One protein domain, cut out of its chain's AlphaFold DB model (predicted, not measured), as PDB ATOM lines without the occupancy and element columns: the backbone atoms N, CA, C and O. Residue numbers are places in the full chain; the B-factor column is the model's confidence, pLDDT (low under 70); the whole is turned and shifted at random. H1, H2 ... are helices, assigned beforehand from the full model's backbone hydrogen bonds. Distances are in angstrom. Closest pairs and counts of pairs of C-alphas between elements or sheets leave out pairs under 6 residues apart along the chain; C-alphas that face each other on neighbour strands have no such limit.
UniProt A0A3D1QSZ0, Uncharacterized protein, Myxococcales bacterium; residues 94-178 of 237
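Overview. This is residues 94 to 178 of the 237 residues of an uncharacterized protein of Myxococcales bacterium (UniProt A0A3D1QSZ0). Three longer helices, H1, H3 and H5, make a small bundle with their centres in a triangle; H1 and H3 run the same way and H5 runs opposite ways to both. Short H2 packs on H1 near residues 106 to 110, and the very short H4 sits at the end of the bundle where H1 ends. The printed part has 85 residues with five named helices, in the order H1 to H5, and no named strand; the class is all helix. It is compact, with a radius of gyration of the C-alphas of 12.0 A and spans of 38 by 25 by 18 A.

Arrangement. H1, residues 94 to 112, is the hub, touching four other helices. It touches H3, residues 132 to 147, the same way at a steep tilt of 38 degrees, only just beyond shallow; the closest C-alphas, of Arg 102 and Leu 139, are 6.3 A apart. H1 touches H5, residues 163 to 176, opposite ways at a shallow tilt of 30 degrees, closest at the C-alphas of Ala 98 and Ile 170, 6.4 A. H3 and H5 touch, opposite ways at 25 degrees, a shallow tilt; the C-alphas of Ala 143 and Ala 164 come to 4.1 A. H2, residues 117 to 124, forms a helical hairpin with H1, touching its residues 106 to 110 alone; the C-alphas of Arg 110 and Leu 120 are closest, 6.5 A. H4, residues 150 to 154, touches residues 108 to 112 of H1 alone, closest at the C-alphas of Val 112 and Asp 152, 6.5 A. H2 is apart from H4 and H5. In H1, H2, H3, H4 and H5 every O i to N i+4 pair is within hydrogen-bond range.

Along the chain. H1 begins at C-alpha 94, (-49.155, -42.271, -17.904), and is 26.3 A long from first to last C-alpha. H3 is 22.8 A long, H5 19.7 A, H2 10.5 A and H4 6.2 A. H5 ends at C-alpha 176, (-40.895, -49.604, -14.726).

Size, cuts and confidence. The C-alphas of Gly 115 and Gly 177 are the two farthest apart, 38.3 A. The printed part has no cut and no long link. Confidence is low, under 70, at residues 125 to 130 and 176 to 178.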
ATOM      1  N   LEU A  94     -50.558 -42.459 -17.514       80.12
ATOM      2  CA  LEU A  94     -49.155 -42.271 -17.904       80.12
ATOM      3  C   LEU A  94     -48.902 -42.552 -19.400       80.12
ATOM      4  O   LEU A  94     -47.976 -42.010 -20.003       80.12
ATOM      5  N   ARG A  95     -49.718 -43.406 -20.033       78.88
ATOM      6  CA  ARG A  95     -49.618 -43.676 -21.476       78.88
ATOM      7  C   ARG A  95     -50.252 -42.570 -22.290       78.88
ATOM      8  O   ARG A  95     -49.694 -42.216 -23.326       78.88
ATOM      9  N   ASP A  96     -51.379 -42.038 -21.837       81.81
ATOM     10  CA  ASP A  96     -52.015 -40.895 -22.483       81.81
ATOM     11  C   ASP A  96     -51.107 -39.664 -22.387       81.81
ATOM     12  O   ASP A  96     -50.871 -38.993 -23.394       81.81
ATOM     13  N   GLU A  97     -50.469 -39.457 -21.232       86.75
ATOM     14  CA  GLU A  97     -49.449 -38.425 -21.035       86.75
ATOM     15  C   GLU A  97     -48.241 -38.620 -21.965       86.75
ATOM     16  O   GLU A  97     -47.818 -37.690 -22.655       86.75
ATOM     17  N   ALA A  98     -47.730 -39.850 -22.076       88.38
ATOM     18  CA  ALA A  98     -46.642 -40.191 -22.989       88.38
ATOM     19  C   ALA A  98     -46.992 -39.970 -24.467       88.38
ATOM     20  O   ALA A  98     -46.166 -39.480 -25.242       88.38
ATOM     21  N   ILE A  99     -48.212 -40.331 -24.876       87.19
ATOM     22  CA  ILE A  99     -48.707 -40.111 -26.238       87.19
ATOM     23  C   ILE A  99     -48.805 -38.606 -26.509       87.19
ATOM     24  O   ILE A  99     -48.306 -38.142 -27.538       87.19
ATOM     25  N   ALA A 100     -49.392 -37.844 -25.584       89.00
ATOM     26  CA  ALA A 100     -49.522 -36.395 -25.694       89.00
ATOM     27  C   ALA A 100     -48.154 -35.699 -25.745       89.00
ATOM     28  O   ALA A 100     -47.947 -34.794 -26.561       89.00
ATOM     29  N   LEU A 101     -47.195 -36.130 -24.919       90.94
ATOM     30  CA  LEU A 101     -45.825 -35.622 -24.959       90.94
ATOM     31  C   LEU A 101     -45.160 -35.942 -26.301       90.94
ATOM     32  O   LEU A 101     -44.649 -35.029 -26.943       90.94
ATOM     33  N   ARG A 102     -45.240 -37.189 -26.791       90.94
ATOM     34  CA  ARG A 102     -44.692 -37.568 -28.106       90.94
ATOM     35  C   ARG A 102     -45.221 -36.664 -29.221       90.94
ATOM     36  O   ARG A 102     -44.430 -36.183 -30.028       90.94
ATOM     37  N   PHE A 103     -46.528 -36.401 -29.262       89.44
ATOM     38  CA  PHE A 103     -47.116 -35.515 -30.273       89.44
ATOM     39  C   PHE A 103     -46.570 -34.085 -30.194       89.44
ATOM     40  O   PHE A 103     -46.215 -33.512 -31.227       89.44
ATOM     41  N   ARG A 104     -46.460 -33.524 -28.983       90.56
ATOM     42  CA  ARG A 104     -45.878 -32.187 -28.775       90.56
ATOM     43  C   ARG A 104     -44.421 -32.128 -29.235       90.56
ATOM     44  O   ARG A 104     -44.061 -31.215 -29.975       90.56
ATOM     45  N   LEU A 105     -43.617 -33.129 -28.874       90.75
ATOM     46  CA  LEU A 105     -42.200 -33.200 -29.235       90.75
ATOM     47  C   LEU A 105     -41.981 -33.379 -30.741       90.75
ATOM     48  O   LEU A 105     -41.119 -32.713 -31.302       90.75
ATOM     49  N   VAL A 106     -42.776 -34.214 -31.420       90.12
ATOM     50  CA  VAL A 106     -42.691 -34.368 -32.886       90.12
ATOM     51  C   VAL A 106     -43.049 -33.061 -33.594       90.12
ATOM     52  O   VAL A 106     -42.360 -32.665 -34.533       90.12
ATOM     53  N   LYS A 107     -44.100 -32.363 -33.140       88.50
ATOM     54  CA  LYS A 107     -44.491 -31.070 -33.718       88.50
ATOM     55  C   LYS A 107     -43.391 -30.022 -33.533       88.50
ATOM     56  O   LYS A 107     -43.052 -29.342 -34.495       88.50
ATOM     57  N   ALA A 108     -42.812 -29.937 -32.336       88.31
ATOM     58  CA  ALA A 108     -41.682 -29.057 -32.056       88.31
ATOM     59  C   ALA A 108     -40.461 -29.400 -32.925       88.31
ATOM     60  O   ALA A 108     -39.889 -28.522 -33.563       88.31
ATOM     61  N   ALA A 109     -40.118 -30.687 -33.028       87.75
ATOM     62  CA  ALA A 109     -38.981 -31.150 -33.812       87.75
ATOM     63  C   ALA A 109     -39.124 -30.830 -35.307       87.75
ATOM     64  O   ALA A 109     -38.138 -30.473 -35.940       87.75
ATOM     65  N   ARG A 110     -40.337 -30.887 -35.873       88.00
ATOM     66  CA  ARG A 110     -40.582 -30.483 -37.271       88.00
ATOM     67  C   ARG A 110     -40.317 -29.000 -37.524       88.00
ATOM     68  O   ARG A 110     -39.873 -28.653 -38.609       88.00
ATOM     69  N   VAL A 111     -40.579 -28.142 -36.540       86.19
ATOM     70  CA  VAL A 111     -40.295 -26.702 -36.639       86.19
ATOM     71  C   VAL A 111     -38.789 -26.459 -36.525       86.19
ATOM     72  O   VAL A 111     -38.198 -25.849 -37.413       86.19
ATOM     73  N   VAL A 112     -38.162 -27.008 -35.478       86.88
ATOM     74  CA  VAL A 112     -36.723 -26.841 -35.199       86.88
ATOM     75  C   VAL A 112     -35.849 -27.414 -36.322       86.88
ATOM     76  O   VAL A 112     -34.837 -26.823 -36.683       86.88
ATOM     77  N   PHE A 113     -36.244 -28.544 -36.913       87.31
ATOM     78  CA  PHE A 113     -35.500 -29.210 -37.989       87.31
ATOM     79  C   PHE A 113     -36.077 -28.965 -39.385       87.31
ATOM     80  O   PHE A 113     -35.795 -29.735 -40.296       87.31
ATOM     81  N   SER A 114     -36.859 -27.903 -39.581       83.88
ATOM     82  CA  SER A 114     -37.507 -27.594 -40.869       83.88
ATOM     83  C   SER A 114     -36.540 -27.520 -42.064       83.88
ATOM     84  O   SER A 114     -36.937 -27.852 -43.176       83.88
ATOM     85  N   GLY A 115     -35.271 -27.159 -41.840       81.75
ATOM     86  CA  GLY A 115     -34.215 -27.142 -42.864       81.75
ATOM     87  C   GLY A 115     -33.324 -28.394 -42.941       81.75
ATOM     88  O   GLY A 115     -32.380 -28.406 -43.723       81.75
ATOM     89  N   ASP A 116     -33.566 -29.434 -42.135       84.25
ATOM     90  CA  ASP A 116     -32.749 -30.660 -42.098       84.25
ATOM     91  C   ASP A 116     -33.588 -31.872 -42.536       84.25
ATOM     92  O   ASP A 116     -34.173 -32.589 -41.716       84.25
ATOM     93  N   GLU A 117     -33.633 -32.123 -43.850       80.94
ATOM     94  CA  GLU A 117     -34.398 -33.238 -44.430       80.94
ATOM     95  C   GLU A 117     -34.039 -34.597 -43.817       80.94
ATOM     96  O   GLU A 117     -34.910 -35.456 -43.661       80.94
ATOM     97  N   LYS A 118     -32.771 -34.817 -43.441       82.06
ATOM     98  CA  LYS A 118     -32.344 -36.091 -42.846       82.06
ATOM     99  C   LYS A 118     -33.009 -36.296 -41.489       82.06
ATOM    100  O   LYS A 118     -33.486 -37.397 -41.209       82.06
ATOM    101  N   LYS A 119     -33.087 -35.250 -40.661       80.25
ATOM    102  CA  LYS A 119     -33.776 -35.312 -39.361       80.25
ATOM    103  C   LYS A 119     -35.292 -35.349 -39.500       80.25
ATOM    104  O   LYS A 119     -35.933 -36.060 -38.729       80.25
ATOM    105  N   LEU A 120     -35.865 -34.676 -40.497       80.25
ATOM    106  CA  LEU A 120     -37.299 -34.781 -40.790       80.25
ATOM    107  C   LEU A 120     -37.695 -36.213 -41.182       80.25
ATOM    108  O   LEU A 120     -38.651 -36.747 -40.621       80.25
ATOM    109  N   ARG A 121     -36.892 -36.900 -42.007       81.25
ATOM    110  CA  ARG A 121     -37.114 -38.322 -42.340       81.25
ATOM    111  C   ARG A 121     -37.057 -39.244 -41.115       81.25
ATOM    112  O   ARG A 121     -37.771 -40.244 -41.063       81.25
ATOM    113  N   LEU A 122     -36.244 -38.919 -40.103       75.69
ATOM    114  CA  LEU A 122     -36.222 -39.665 -38.833       75.69
ATOM    115  C   LEU A 122     -37.526 -39.496 -38.030       75.69
ATOM    116  O   LEU A 122     -37.883 -40.394 -37.265       75.69
ATOM    117  N   LEU A 123     -38.239 -38.379 -38.210       77.38
ATOM    118  CA  LEU A 123     -39.531 -38.114 -37.569       77.38
ATOM    119  C   LEU A 123     -40.694 -38.808 -38.289       77.38
ATOM    120  O   LEU A 123     -41.649 -39.207 -37.625       77.38
ATOM    121  N   ASP A 124     -40.611 -39.015 -39.606       70.31
ATOM    122  CA  ASP A 124     -41.643 -39.729 -40.380       70.31
ATOM    123  C   ASP A 124     -41.780 -41.203 -39.962       70.31
ATOM    124  O   ASP A 124     -42.850 -41.805 -40.065       70.31
ATOM    125  N   GLY A 125     -40.706 -41.771 -39.406       63.91
ATOM    126  CA  GLY A 125     -40.686 -43.107 -38.817       63.91
ATOM    127  C   GLY A 125     -41.225 -43.203 -37.383       63.91
ATOM    128  O   GLY A 125     -41.333 -44.326 -36.888       63.91
ATOM    129  N   VAL A 126     -41.550 -42.087 -36.709       61.50
ATOM    130  CA  VAL A 126     -42.164 -42.068 -35.363       61.50
ATOM    131  C   VAL A 126     -43.655 -42.379 -35.525       61.50
ATOM    132  O   VAL A 126     -44.445 -41.495 -35.862       61.50
ATOM    133  N   PRO A 127     -44.093 -43.639 -35.360       56.44
ATOM    134  CA  PRO A 127     -45.406 -44.039 -35.830       56.44
ATOM    135  C   PRO A 127     -46.490 -43.459 -34.916       56.44
ATOM    136  O   PRO A 127     -46.371 -43.526 -33.694       56.44
ATOM    137  N   GLN A 128     -47.647 -43.080 -35.467       56.31
ATOM    138  CA  GLN A 128     -48.893 -42.860 -34.698       56.31
ATOM    139  C   GLN A 128     -49.432 -44.143 -34.017       56.31
ATOM    140  O   GLN A 128     -50.570 -44.202 -33.552       56.31
ATOM    141  N   ARG A 129     -48.632 -45.210 -33.952       54.38
ATOM    142  CA  ARG A 129     -49.009 -46.485 -33.344       54.38
ATOM    143  C   ARG A 129     -48.949 -46.364 -31.823       54.38
ATOM    144  O   ARG A 129     -48.147 -45.611 -31.264       54.38
ATOM    145  N   ARG A 130     -49.863 -47.079 -31.166       59.41
ATOM    146  CA  ARG A 130     -50.089 -47.017 -29.716       59.41
ATOM    147  C   ARG A 130     -49.297 -48.077 -28.948       59.41
ATOM    148  O   ARG A 130     -49.439 -48.146 -27.732       59.41
ATOM    149  N   ASP A 131     -48.527 -48.945 -29.601       70.75
ATOM    150  CA  ASP A 131     -47.844 -50.045 -28.924       70.75
ATOM    151  C   ASP A 131     -46.703 -49.554 -28.021       70.75
ATOM    152  O   ASP A 131     -45.863 -48.740 -28.398       70.75
ATOM    153  N   LEU A 132     -46.694 -50.060 -26.786       72.75
ATOM    154  CA  LEU A 132     -45.876 -49.517 -25.704       72.75
ATOM    155  C   LEU A 132     -44.352 -49.559 -25.955       72.75
ATOM    156  O   LEU A 132     -43.699 -48.549 -25.700       72.75
ATOM    157  N   PRO A 133     -43.751 -50.658 -26.467       74.75
ATOM    158  CA  PRO A 133     -42.309 -50.693 -26.725       74.75
ATOM    159  C   PRO A 133     -41.859 -49.633 -27.731       74.75
ATOM    160  O   PRO A 133     -40.793 -49.042 -27.565       74.75
ATOM    161  N   ARG A 134     -42.678 -49.371 -28.757       78.62
ATOM    162  CA  ARG A 134     -42.391 -48.326 -29.741       78.62
ATOM    163  C   ARG A 134     -42.558 -46.941 -29.142       78.62
ATOM    164  O   ARG A 134     -41.653 -46.143 -29.314       78.62
ATOM    165  N   LEU A 135     -43.613 -46.689 -28.360       84.25
ATOM    166  CA  LEU A 135     -43.798 -45.411 -27.660       84.25
ATOM    167  C   LEU A 135     -42.594 -45.055 -26.767       84.25
ATOM    168  O   LEU A 135     -42.089 -43.939 -26.830       84.25
ATOM    169  N   VAL A 136     -42.083 -46.019 -25.994       85.56
ATOM    170  CA  VAL A 136     -40.859 -45.843 -25.188       85.56
ATOM    171  C   VAL A 136     -39.644 -45.563 -26.077       85.56
ATOM    172  O   VAL A 136     -38.850 -44.667 -25.785       85.56
ATOM    173  N   GLY A 137     -39.486 -46.320 -27.168       84.38
ATOM    174  CA  GLY A 137     -38.409 -46.108 -28.135       84.38
ATOM    175  C   GLY A 137     -38.467 -44.730 -28.805       84.38
ATOM    176  O   GLY A 137     -37.430 -44.102 -29.005       84.38
ATOM    177  N   ASP A 138     -39.666 -44.240 -29.110       87.81
ATOM    178  CA  ASP A 138     -39.914 -42.929 -29.706       87.81
ATOM    179  C   ASP A 138     -39.541 -41.806 -28.738       87.81
ATOM    180  O   ASP A 138     -38.777 -40.924 -29.116       87.81
ATOM    181  N   LEU A 139     -39.991 -41.871 -27.478       90.69
ATOM    182  CA  LEU A 139     -39.638 -40.880 -26.455       90.69
ATOM    183  C   LEU A 139     -38.122 -40.800 -26.232       90.69
ATOM    184  O   LEU A 139     -37.565 -39.707 -26.169       90.69
ATOM    185  N   ARG A 140     -37.425 -41.945 -26.195       90.44
ATOM    186  CA  ARG A 140     -35.956 -41.979 -26.070       90.44
ATOM    187  C   ARG A 140     -35.245 -41.405 -27.297       90.44
ATOM    188  O   ARG A 140     -34.221 -40.744 -27.148       90.44
ATOM    189  N   ARG A 141     -35.757 -41.661 -28.504       89.31
ATOM    190  CA  ARG A 141     -35.210 -41.082 -29.745       89.31
ATOM    191  C   ARG A 141     -35.432 -39.574 -29.808       89.31
ATOM    192  O   ARG A 141     -34.501 -38.852 -30.145       89.31
ATOM    193  N   LEU A 142     -36.623 -39.109 -29.439       90.50
ATOM    194  CA  LEU A 142     -36.953 -37.687 -29.380       90.50
ATOM    195  C   LEU A 142     -36.095 -36.963 -28.342       90.50
ATOM    196  O   LEU A 142     -35.545 -35.925 -28.675       90.50
ATOM    197  N   ALA A 143     -35.887 -37.539 -27.153       92.25
ATOM    198  CA  ALA A 143     -34.969 -36.979 -26.156       92.25
ATOM    199  C   ALA A 143     -33.565 -36.742 -26.738       92.25
ATOM    200  O   ALA A 143     -33.053 -35.635 -26.643       92.25
ATOM    201  N   LYS A 144     -32.996 -37.732 -27.446       90.94
ATOM    202  CA  LYS A 144     -31.686 -37.587 -28.112       90.94
ATOM    203  C   LYS A 144     -31.664 -36.499 -29.188       90.94
ATOM    204  O   LYS A 144     -30.658 -35.819 -29.355       90.94
ATOM    205  N   LEU A 145     -32.750 -36.353 -29.952       88.50
ATOM    206  CA  LEU A 145     -32.866 -35.294 -30.960       88.50
ATOM    207  C   LEU A 145     -32.965 -33.906 -30.320       88.50
ATOM    208  O   LEU A 145     -32.417 -32.953 -30.868       88.50
ATOM    209  N   ILE A 146     -33.641 -33.809 -29.174       90.00
ATOM    210  CA  ILE A 146     -33.767 -32.576 -28.395       90.00
ATOM    211  C   ILE A 146     -32.411 -32.178 -27.817       90.00
ATOM    212  O   ILE A 146     -32.028 -31.027 -27.973       90.00
ATOM    213  N   ASP A 147     -31.657 -33.118 -27.237       90.44
ATOM    214  CA  ASP A 147     -30.313 -32.841 -26.703       90.44
ATOM    215  C   ASP A 147     -29.396 -32.214 -27.759       90.44
ATOM    216  O   ASP A 147     -28.643 -31.290 -27.472       90.44
ATOM    217  N   ALA A 148     -29.493 -32.684 -29.008       86.62
ATOM    218  CA  ALA A 148     -28.671 -32.194 -30.107       86.62
ATOM    219  C   ALA A 148     -28.932 -30.721 -30.467       86.62
ATOM    220  O   ALA A 148     -28.114 -30.138 -31.176       86.62
ATOM    221  N   ARG A 149     -30.064 -30.141 -30.038       86.62
ATOM    222  CA  ARG A 149     -30.443 -28.732 -30.240       86.62
ATOM    223  C   ARG A 149     -31.223 -28.170 -29.046       86.62
ATOM    224  O   ARG A 149     -32.279 -27.564 -29.215       86.62
ATOM    225  N   ALA A 150     -30.715 -28.392 -27.836       86.06
ATOM    226  CA  ALA A 150     -31.446 -28.094 -26.603       86.06
ATOM    227  C   ALA A 150     -31.932 -26.632 -26.522       86.06
ATOM    228  O   ALA A 150     -33.076 -26.388 -26.144       86.06
ATOM    229  N   GLU A 151     -31.103 -25.677 -26.952       85.56
ATOM    230  CA  GLU A 151     -31.438 -24.246 -26.953       85.56
ATOM    231  C   GLU A 151     -32.612 -23.899 -27.878       85.56
ATOM    232  O   GLU A 151     -33.485 -23.119 -27.499       85.56
ATOM    233  N   ASP A 152     -32.678 -24.509 -29.066       86.56
ATOM    234  CA  ASP A 152     -33.773 -24.287 -30.016       86.56
ATOM    235  C   ASP A 152     -35.088 -24.850 -29.462       86.56
ATOM    236  O   ASP A 152     -36.143 -24.225 -29.582       86.56
ATOM    237  N   PHE A 153     -35.032 -26.013 -28.803       87.38
ATOM    238  CA  PHE A 153     -36.202 -26.631 -28.177       87.38
ATOM    239  C   PHE A 153     -36.683 -25.883 -26.930       87.38
ATOM    240  O   PHE A 153     -37.892 -25.839 -26.698       87.38
ATOM    241  N   ALA A 154     -35.785 -25.259 -26.164       84.75
ATOM    242  CA  ALA A 154     -36.146 -24.442 -25.001       84.75
ATOM    243  C   ALA A 154     -36.998 -23.216 -25.381       84.75
ATOM    244  O   ALA A 154     -37.787 -22.728 -24.575       84.75
ATOM    245  N   ARG A 155     -36.879 -22.739 -26.627       84.94
ATOM    246  CA  ARG A 155     -37.636 -21.593 -27.158       84.94
ATOM    247  C   ARG A 155     -39.017 -21.971 -27.704       84.94
ATOM    248  O   ARG A 155     -39.792 -21.083 -28.054       84.94
ATOM    249  N   VAL A 156     -39.345 -23.264 -27.806       85.38
ATOM    250  CA  VAL A 156     -40.622 -23.714 -28.378       85.38
ATOM    251  C   VAL A 156     -41.753 -23.582 -27.348       85.38
ATOM    252  O   VAL A 156     -41.716 -24.238 -26.303       85.38
ATOM    253  N   PRO A 157     -42.824 -22.821 -27.645       78.12
ATOM    254  CA  PRO A 157     -43.958 -22.687 -26.737       78.12
ATOM    255  C   PRO A 157     -44.653 -24.031 -26.476       78.12
ATOM    256  O   PRO A 157     -44.806 -24.853 -27.383       78.12
ATOM    257  N   ARG A 158     -45.187 -24.215 -25.259       82.25
ATOM    258  CA  ARG A 158     -45.970 -25.397 -24.823       82.25
ATOM    259  C   ARG A 158     -45.171 -26.697 -24.640       82.25
ATOM    260  O   ARG A 158     -45.779 -27.759 -24.436       82.25
ATOM    261  N   LEU A 159     -43.840 -26.629 -24.683       85.88
ATOM    262  CA  LEU A 159     -42.979 -27.689 -24.165       85.88
ATOM    263  C   LEU A 159     -42.723 -27.497 -22.661       85.88
ATOM    264  O   LEU A 159     -42.740 -26.366 -22.179       85.88
ATOM    265  N   PRO A 160     -42.524 -28.589 -21.904       83.25
ATOM    266  CA  PRO A 160     -42.006 -28.497 -20.540       83.25
ATOM    267  C   PRO A 160     -40.589 -27.900 -20.546       83.25
ATOM    268  O   PRO A 160     -39.902 -27.979 -21.561       83.25
ATOM    269  N   ALA A 161     -40.151 -27.352 -19.407       83.00
ATOM    270  CA  ALA A 161     -38.854 -26.677 -19.275       83.00
ATOM    271  C   ALA A 161     -37.661 -27.559 -19.695       83.00
ATOM    272  O   ALA A 161     -36.761 -27.087 -20.381       83.00
ATOM    273  N   SER A 162     -37.708 -28.855 -19.360       87.88
ATOM    274  CA  SER A 162     -36.713 -29.856 -19.767       87.88
ATOM    275  C   SER A 162     -37.374 -30.985 -20.571       87.88
ATOM    276  O   SER A 162     -37.674 -32.051 -20.026       87.88
ATOM    277  N   PRO A 163     -37.637 -30.794 -21.876       89.31
ATOM    278  CA  PRO A 163     -38.419 -31.744 -22.665       89.31
ATOM    279  C   PRO A 163     -37.711 -33.082 -22.905       89.31
ATOM    280  O   PRO A 163     -38.382 -34.110 -23.016       89.31
ATOM    281  N   ALA A 164     -36.375 -33.096 -22.931       90.12
ATOM    282  CA  ALA A 164     -35.599 -34.330 -23.030       90.12
ATOM    283  C   ALA A 164     -35.683 -35.162 -21.740       90.12
ATOM    284  O   ALA A 164     -35.943 -36.364 -21.801       90.12
ATOM    285  N   ASP A 165     -35.518 -34.527 -20.578       90.88
ATOM    286  CA  ASP A 165     -35.581 -35.202 -19.277       90.88
ATOM    287  C   ASP A 165     -36.977 -35.730 -18.983       90.88
ATOM    288  O   ASP A 165     -37.130 -36.875 -18.559       90.88
ATOM    289  N   GLU A 166     -38.001 -34.947 -19.310       90.31
ATOM    290  CA  GLU A 166     -39.397 -35.350 -19.174       90.31
ATOM    291  C   GLU A 166     -39.713 -36.581 -20.044       90.31
ATOM    292  O   GLU A 166     -40.293 -37.565 -19.579       90.31
ATOM    293  N   ALA A 167     -39.241 -36.593 -21.297       90.88
ATOM    294  CA  ALA A 167     -39.390 -37.747 -22.180       90.88
ATOM    295  C   ALA A 167     -38.669 -38.994 -21.645       90.88
ATOM    296  O   ALA A 167     -39.213 -40.100 -21.733       90.88
ATOM    297  N   ARG A 168     -37.467 -38.841 -21.068       91.88
ATOM    298  CA  ARG A 168     -36.732 -39.946 -20.426       91.88
ATOM    299  C   ARG A 168     -37.449 -40.446 -19.175       91.88
ATOM    300  O   ARG A 168     -37.584 -41.661 -19.031       91.88
ATOM    301  N   ARG A 169     -37.945 -39.543 -18.327       89.31
ATOM    302  CA  ARG A 169     -38.689 -39.843 -17.094       89.31
ATOM    303  C   ARG A 169     -39.933 -40.669 -17.389       89.31
ATOM    304  O   ARG A 169     -40.075 -41.771 -16.859       89.31
ATOM    305  N   ILE A 170     -40.780 -40.194 -18.303       88.06
ATOM    306  CA  ILE A 170     -41.997 -40.910 -18.696       88.06
ATOM    307  C   ILE A 170     -41.643 -42.239 -19.370       88.06
ATOM    308  O   ILE A 170     -42.237 -43.268 -19.055       88.06
ATOM    309  N   ALA A 171     -40.636 -42.273 -20.253       86.44
ATOM    310  CA  ALA A 171     -40.174 -43.528 -20.849       86.44
ATOM    311  C   ALA A 171     -39.690 -44.533 -19.789       86.44
ATOM    312  O   ALA A 171     -39.947 -45.727 -19.936       86.44
ATOM    313  N   GLN A 172     -39.019 -44.062 -18.734       82.94
ATOM    314  CA  GLN A 172     -38.545 -44.873 -17.615       82.94
ATOM    315  C   GLN A 172     -39.711 -45.409 -16.780       82.94
ATOM    316  O   GLN A 172     -39.757 -46.613 -16.533       82.94
ATOM    317  N   GLN A 173     -40.688 -44.568 -16.440       81.50
ATOM    318  CA  GLN A 173     -41.907 -44.956 -15.718       81.50
ATOM    319  C   GLN A 173     -42.767 -45.948 -16.519       81.50
ATOM    320  O   GLN A 173     -43.202 -46.965 -15.979       81.50
ATOM    321  N   LEU A 174     -42.923 -45.737 -17.832       77.88
ATOM    322  CA  LEU A 174     -43.586 -46.683 -18.742       77.88
ATOM    323  C   LEU A 174     -42.867 -48.038 -18.808       77.88
ATOM    324  O   LEU A 174     -43.501 -49.072 -19.029       77.88
ATOM    325  N   THR A 175     -41.539 -48.051 -18.656       72.81
ATOM    326  CA  THR A 175     -40.770 -49.299 -18.563       72.81
ATOM    327  C   THR A 175     -40.754 -49.909 -17.169       72.81
ATOM    328  O   THR A 175     -40.630 -51.128 -17.082       72.81
ATOM    329  N   ALA A 176     -40.922 -49.122 -16.105       62.38
ATOM    330  CA  ALA A 176     -40.895 -49.604 -14.726       62.38
ATOM    331  C   ALA A 176     -42.004 -50.640 -14.466       62.38
ATOM    332  O   ALA A 176     -41.743 -51.658 -13.838       62.38
ATOM    333  N   GLY A 177     -43.187 -50.474 -15.072       53.88
ATOM    334  CA  GLY A 177     -44.273 -51.470 -15.021       53.88
ATOM    335  C   GLY A 177     -44.077 -52.719 -15.901       53.88
ATOM    336  O   GLY A 177     -44.877 -53.645 -15.845       53.88
ATOM    337  N   ARG A 178     -43.040 -52.781 -16.753       53.44
ATOM    338  CA  ARG A 178     -42.729 -53.955 -17.608       53.44
ATOM    339  C   ARG A 178     -41.390 -54.624 -17.299       53.44
ATOM    340  O   ARG A 178     -41.182 -55.761 -17.721       53.44
TER     341      ARG A 178